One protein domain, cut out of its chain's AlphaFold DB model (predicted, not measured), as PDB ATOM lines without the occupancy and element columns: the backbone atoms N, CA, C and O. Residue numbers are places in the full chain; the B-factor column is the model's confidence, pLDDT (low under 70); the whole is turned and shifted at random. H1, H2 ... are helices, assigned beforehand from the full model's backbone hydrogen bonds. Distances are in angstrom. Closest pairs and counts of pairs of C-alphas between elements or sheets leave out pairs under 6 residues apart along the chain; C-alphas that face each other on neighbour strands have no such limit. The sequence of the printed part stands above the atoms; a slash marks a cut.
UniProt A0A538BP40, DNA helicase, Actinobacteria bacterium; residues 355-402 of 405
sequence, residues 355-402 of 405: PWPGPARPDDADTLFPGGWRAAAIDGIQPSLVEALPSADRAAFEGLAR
ATOM      1  N   PRO A 355     130.513  56.290  79.783       54.06
ATOM      2  CA  PRO A 355     130.578  57.687  80.181       54.06
ATOM      3  C   PRO A 355     129.776  58.472  79.157       54.06
ATOM      4  O   PRO A 355     129.866  58.183  77.970       54.06
ATOM      5  N   TRP A 356     128.910  59.370  79.602       46.81
ATOM      6  CA  TRP A 356     128.153  60.212  78.692       46.81
ATOM      7  C   TRP A 356     128.824  61.587  78.630       46.81
ATOM      8  O   TRP A 356     128.972  62.206  79.684       46.81
ATOM      9  N   PRO A 357     129.191  62.097  77.440       53.81
ATOM     10  CA  PRO A 357     129.159  61.426  76.137       53.81
ATOM     11  C   PRO A 357     130.312  60.410  75.982       53.81
ATOM     12  O   PRO A 357     131.450  60.685  76.362       53.81
ATOM     13  N   GLY A 358     130.019  59.226  75.424       55.09
ATOM     14  CA  GLY A 358     130.991  58.123  75.288       55.09
ATOM     15  C   GLY A 358     132.078  58.441  74.268       55.09
ATOM     16  O   GLY A 358     131.968  59.470  73.609       55.09
ATOM     17  N   PRO A 359     133.129  57.614  74.091       54.59
ATOM     18  CA  PRO A 359     134.116  57.819  73.023       54.59
ATOM     19  C   PRO A 359     133.419  57.936  71.659       54.59
ATOM     20  O   PRO A 359     132.415  57.261  71.424       54.59
ATOM     21  N   ALA A 360     133.933  58.823  70.799       51.25
ATOM     22  CA  ALA A 360     133.360  59.080  69.483       51.25
ATOM     23  C   ALA A 360     133.451  57.785  68.678       51.25
ATOM     24  O   ALA A 360     134.527  57.184  68.601       51.25
ATOM     25  N   ARG A 361     132.329  57.324  68.133       56.38
ATOM     26  CA  ARG A 361     132.346  56.203  67.202       56.38
ATOM     27  C   ARG A 361     132.736  56.739  65.823       56.38
ATOM     28  O   ARG A 361     132.286  57.824  65.461       56.38
ATOM     29  N   PRO A 362     133.522  55.986  65.039       54.88
ATOM     30  CA  PRO A 362     133.819  56.340  63.650       54.88
ATOM     31  C   PRO A 362     132.554  56.609  62.815       54.88
ATOM     32  O   PRO A 362     132.565  57.479  61.950       54.88
ATOM     33  N   ASP A 363     131.450  55.935  63.151       61.78
ATOM     34  CA  ASP A 363     130.162  56.013  62.450       61.78
ATOM     35  C   ASP A 363     129.162  57.005  63.081       61.78
ATOM     36  O   ASP A 363     127.967  56.924  62.820       61.78
ATOM     37  N   ASP A 364     129.600  57.931  63.946       62.34
ATOM     38  CA  ASP A 364     128.689  58.894  64.600       62.34
ATOM     39  C   ASP A 364     128.082  59.931  63.628       62.34
ATOM     40  O   ASP A 364     127.233  60.725  64.046       62.34
ATOM     41  N   ALA A 365     128.534  59.959  62.367       67.44
ATOM     42  CA  ALA A 365     128.048  60.852  61.323       67.44
ATOM     43  C   ALA A 365     126.707  60.377  60.746       67.44
ATOM     44  O   ALA A 365     126.563  59.233  60.320       67.44
ATOM     45  N   ASP A 366     125.738  61.287  60.678       72.00
ATOM     46  CA  ASP A 366     124.446  61.049  60.040       72.00
ATOM     47  C   ASP A 366     124.023  62.250  59.179       72.00
ATOM     48  O   ASP A 366     124.758  63.227  59.014       72.00
ATOM     49  N   THR A 367     122.822  62.176  58.602       76.00
ATOM     50  CA  THR A 367     122.274  63.234  57.742       76.00
ATOM     51  C   THR A 367     122.061  64.571  58.461       76.00
ATOM     52  O   THR A 367     122.036  65.604  57.800       76.00
ATOM     53  N   LEU A 368     121.880  64.568  59.786       66.25
ATOM     54  CA  LEU A 368     121.690  65.767  60.609       66.25
ATOM     55  C   LEU A 368     123.022  66.308  61.147       66.25
ATOM     56  O   LEU A 368     123.172  67.516  61.313       66.25
ATOM     57  N   PHE A 369     123.999  65.431  61.380       75.50
ATOM     58  CA  PHE A 369     125.313  65.761  61.917       75.50
ATOM     59  C   PHE A 369     126.423  65.127  61.069       75.50
ATOM     60  O   PHE A 369     127.001  64.108  61.457       75.50
ATOM     61  N   PRO A 370     126.804  65.759  59.942       69.81
ATOM     62  CA  PRO A 370     127.807  65.211  59.022       69.81
ATOM     63  C   PRO A 370     129.194  65.023  59.656       69.81
ATOM     64  O   PRO A 370     129.976  64.184  59.225       69.81
ATOM     65  N   GLY A 371     129.511  65.808  60.694       68.19
ATOM     66  CA  GLY A 371     130.749  65.694  61.479       68.19
ATOM     67  C   GLY A 371     130.654  64.762  62.694       68.19
ATOM     68  O   GLY A 371     131.635  64.640  63.434       68.19
ATOM     69  N   GLY A 372     129.492  64.138  62.896       74.62
ATOM     70  CA  GLY A 372     129.107  63.382  64.079       74.62
ATOM     71  C   GLY A 372     128.308  64.214  65.081       74.62
ATOM     72  O   GLY A 372     128.653  65.370  65.346       74.62
ATOM     73  N   TRP A 373     127.263  63.630  65.682       70.19
ATOM     74  CA  TRP A 373     126.404  64.323  66.666       70.19
ATOM     75  C   TRP A 373     127.203  64.920  67.831       70.19
ATOM     76  O   TRP A 373     126.855  65.969  68.370       70.19
ATOM     77  N   ARG A 374     128.323  64.285  68.195       66.38
ATOM     78  CA  ARG A 374     129.224  64.751  69.248       66.38
ATOM     79  C   ARG A 374     129.979  66.024  68.877       66.38
ATOM     80  O   ARG A 374     130.109  66.900  69.724       66.38
ATOM     81  N   ALA A 375     130.479  66.131  67.644       70.06
ATOM     82  CA  ALA A 375     131.176  67.334  67.191       70.06
ATOM     83  C   ALA A 375     130.219  68.531  67.218       70.06
ATOM     84  O   ALA A 375     130.556  69.563  67.783       70.06
ATOM     85  N   ALA A 376     128.989  68.336  66.737       73.75
ATOM     86  CA  ALA A 376     127.936  69.344  66.826       73.75
ATOM     87  C   ALA A 376     127.555  69.684  68.280       73.75
ATOM     88  O   ALA A 376     127.324  70.846  68.604       73.75
ATOM     89  N   ALA A 377     127.520  68.689  69.173       72.75
ATOM     90  CA  ALA A 377     127.254  68.915  70.591       72.75
ATOM     91  C   ALA A 377     128.368  69.717  71.283       72.75
ATOM     92  O   ALA A 377     128.054  70.551  72.124       72.75
ATOM     93  N   ILE A 378     129.641  69.485  70.938       73.56
ATOM     94  CA  ILE A 378     130.787  70.247  71.465       73.56
ATOM     95  C   ILE A 378     130.774  71.680  70.931       73.56
ATOM     96  O   ILE A 378     130.944  72.609  71.713       73.56
ATOM     97  N   ASP A 379     130.523  71.861  69.634       72.62
ATOM     98  CA  ASP A 379     130.467  73.180  68.989       72.62
ATOM     99  C   ASP A 379     129.330  74.051  69.558       72.62
ATOM    100  O   ASP A 379     129.425  75.273  69.632       72.62
ATOM    101  N   GLY A 380     128.256  73.409  70.033       73.19
ATOM    102  CA  GLY A 380     127.142  74.070  70.708       73.19
ATOM    103  C   GLY A 380     127.406  74.485  72.164       73.19
ATOM    104  O   GLY A 380     126.547  75.139  72.763       73.19
ATOM    105  N   ILE A 381     128.542  74.110  72.766       78.44
ATOM    106  CA  ILE A 381     128.881  74.481  74.150       78.44
ATOM    107  C   ILE A 381     129.526  75.866  74.167       78.44
ATOM    108  O   ILE A 381     130.511  76.122  73.481       78.44
ATOM    109  N   GLN A 382     129.010  76.766  75.010       79.50
ATOM    110  CA  GLN A 382     129.622  78.083  75.176       79.50
ATOM    111  C   GLN A 382     131.001  77.972  75.854       79.50
ATOM    112  O   GLN A 382     131.090  77.357  76.920       79.50
ATOM    113  N   PRO A 383     132.055  78.617  75.318       78.25
ATOM    114  CA  PRO A 383     133.408  78.558  75.883       78.25
ATOM    115  C   PRO A 383     133.484  78.961  77.362       78.25
ATOM    116  O   PRO A 383     134.191  78.332  78.148       78.25
ATOM    117  N   SER A 384     132.670  79.936  77.771       78.62
ATOM    118  CA  SER A 384     132.569  80.413  79.155       78.62
ATOM    119  C   SER A 384     132.154  79.325  80.153       78.62
ATOM    120  O   SER A 384     132.579  79.352  81.307       78.62
ATOM    121  N   LEU A 385     131.356  78.338  79.728       78.69
ATOM    122  CA  LEU A 385     130.952  77.212  80.576       78.69
ATOM    123  C   LEU A 385     132.108  76.238  80.814       78.69
ATOM    124  O   LEU A 385     132.212  75.676  81.899       78.69
ATOM    125  N   VAL A 386     132.991  76.062  79.828       78.56
ATOM    126  CA  VAL A 386     134.177  75.196  79.933       78.56
ATOM    127  C   VAL A 386     135.247  75.855  80.808       78.56
ATOM    128  O   VAL A 386     135.903  75.197  81.620       78.56
ATOM    129  N   GLU A 387     135.384  77.177  80.712       81.38
ATOM    130  CA  GLU A 387     136.273  77.978  81.563       81.38
ATOM    131  C   GLU A 387     135.817  78.040  83.030       81.38
ATOM    132  O   GLU A 387     136.643  78.222  83.922       81.38
ATOM    133  N   ALA A 388     134.529  77.839  83.308       84.12
ATOM    134  CA  ALA A 388     134.007  77.763  84.672       84.12
ATOM    135  C   ALA A 388     134.251  76.398  85.351       84.12
ATOM    136  O   ALA A 388     134.070  76.279  86.564       84.12
ATOM    137  N   LEU A 389     134.658  75.367  84.597       79.44
ATOM    138  CA  LEU A 389     134.899  74.031  85.148       79.44
ATOM    139  C   LEU A 389     136.182  73.978  86.001       79.44
ATOM    140  O   LEU A 389     137.186  74.608  85.636       79.44
ATOM    141  N   PRO A 390     136.191  73.172  87.084       90.00
ATOM    142  CA  PRO A 390     137.408  72.775  87.787       90.00
ATOM    143  C   PRO A 390     138.451  72.181  86.831       90.00
ATOM    144  O   PRO A 390     138.110  71.574  85.817       90.00
ATOM    145  N   SER A 391     139.736  72.311  87.167       81.75
ATOM    146  CA  SER A 391     140.843  71.902  86.288       81.75
ATOM    147  C   SER A 391     140.782  70.433  85.849       81.75
ATOM    148  O   SER A 391     141.075  70.134  84.693       81.75
ATOM    149  N   ALA A 392     140.360  69.528  86.738       79.12
ATOM    150  CA  ALA A 392     140.187  68.109  86.425       79.12
ATOM    151  C   ALA A 392     139.060  67.866  85.402       79.12
ATOM    152  O   ALA A 392     139.247  67.123  84.439       79.12
ATOM    153  N   ASP A 393     137.925  68.547  85.565       75.94
ATOM    154  CA  ASP A 393     136.760  68.411  84.686       75.94
ATOM    155  C   ASP A 393     137.006  69.063  83.320       75.94
ATOM    156  O   ASP A 393     136.592  68.533  82.289       75.94
ATOM    157  N   ARG A 394     137.749  70.179  83.292       80.06
ATOM    158  CA  ARG A 394     138.189  70.824  82.047       80.06
ATOM    159  C   ARG A 394     139.118  69.916  81.244       80.06
ATOM    160  O   ARG A 394     138.902  69.734  80.049       80.06
ATOM    161  N   ALA A 395     140.105  69.298  81.892       77.38
ATOM    162  CA  ALA A 395     141.010  68.357  81.234       77.38
ATOM    163  C   ALA A 395     140.264  67.119  80.696       77.38
ATOM    164  O   ALA A 395     140.542  66.659  79.587       77.38
ATOM    165  N   ALA A 396     139.281  66.607  81.446       74.12
ATOM    166  CA  ALA A 396     138.417  65.519  80.992       74.12
ATOM    167  C   ALA A 396     137.570  65.929  79.772       74.12
ATOM    168  O   ALA A 396     137.479  65.170  78.805       74.12
ATOM    169  N   PHE A 397     137.001  67.138  79.779       77.19
ATOM    170  CA  PHE A 397     136.253  67.693  78.651       77.19
ATOM    171  C   PHE A 397     137.122  67.842  77.393       77.19
ATOM    172  O   PHE A 397     136.737  67.376  76.323       77.19
ATOM    173  N   GLU A 398     138.315  68.426  77.515       77.44
ATOM    174  CA  GLU A 398     139.253  68.578  76.397       77.44
ATOM    175  C   GLU A 398     139.706  67.222  75.835       77.44
ATOM    176  O   GLU A 398     139.819  67.061  74.620       77.44
ATOM    177  N   GLY A 399     139.918  66.222  76.697       74.75
ATOM    178  CA  GLY A 399     140.221  64.851  76.280       74.75
ATOM    179  C   GLY A 399     139.071  64.195  75.509       74.75
ATOM    180  O   GLY A 399     139.303  63.523  74.508       74.75
ATOM    181  N   LEU A 400     137.830  64.443  75.930       67.12
ATOM    182  CA  LEU A 400     136.609  64.002  75.252       67.12
ATOM    183  C   LEU A 400     136.361  64.752  73.928       67.12
ATOM    184  O   LEU A 400     135.723  64.202  73.030       67.12
ATOM    185  N   ALA A 401     136.832  65.992  73.802       66.00
ATOM    186  CA  ALA A 401     136.664  66.806  72.601       66.00
ATOM    187  C   ALA A 401     137.677  66.487  71.490       66.00
ATOM    188  O   ALA A 401     137.427  66.779  70.318       66.00
ATOM    189  N   ARG A 402     138.807  65.858  71.825       67.19
ATOM    190  CA  ARG A 402     139.787  65.400  70.833       67.19
ATOM    191  C   ARG A 402     139.221  64.212  70.048       67.19
ATOM    192  O   ARG A 402     138.871  63.186  70.625       67.19
TER     193      ARG A 402
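AT A GLANCE: This is residues 355 to 402 of the 405 residues of the protein "DNA helicase" of Actinobacteria bacterium (UniProt A0A538BP40). Picture a loose, elongated loop of chain: the longest helix, H3, makes one side, the short helices H1 and H2 follow one another opposite it, and unnamed residues 355 to 372 fold round the end beyond H1. The printed part has 48 residues with three named helices, H1, H2, H3, and no named strand; its class is all helix, though under half of its residues, 23, are in named elements. It is only just loose, close to compact, with a radius of gyration of the C-alphas of 11.7 A and spans of 34 by 19 by 15 A.

IN THESE COORDINATES: Find C-alpha 391 at (140.843, 71.902, 86.288); from there H3, residues 391 to 401, runs 15.2 A to C-alpha 401 at (136.664, 66.806, 72.601). H2 is residues 383 to 387, 6.4 A. H1, residues 373 to 379, runs 10.0 A from C-alpha 373 at (126.404, 64.323, 66.666).

HOW THE PARTS SIT: Look from H3 to H2: they only just touch, with 3 pairs of C-alphas within 8 A, the closest those of Val 386 and Arg 394, 6.3 A apart. H1 and H3 are close but not clearly touching, their closest C-alphas, Ile 378 and Ala 401, 6.9 A apart, at a steep tilt of 50 degrees, opposite ways. H1 and H2 are apart. In H1, H2 and H3 every O i to N i+4 pair is within hydrogen-bond range.

THE WHOLE: The farthest C-alphas, Thr 367 and Ser 391, are 35.1 A apart. The printed part has no cut, and both links are tight. Mean pLDDT of the printed part is 70.8; look for values under 70 at residues 355 to 365, 368, 370 to 371, 374 and 400 to 402.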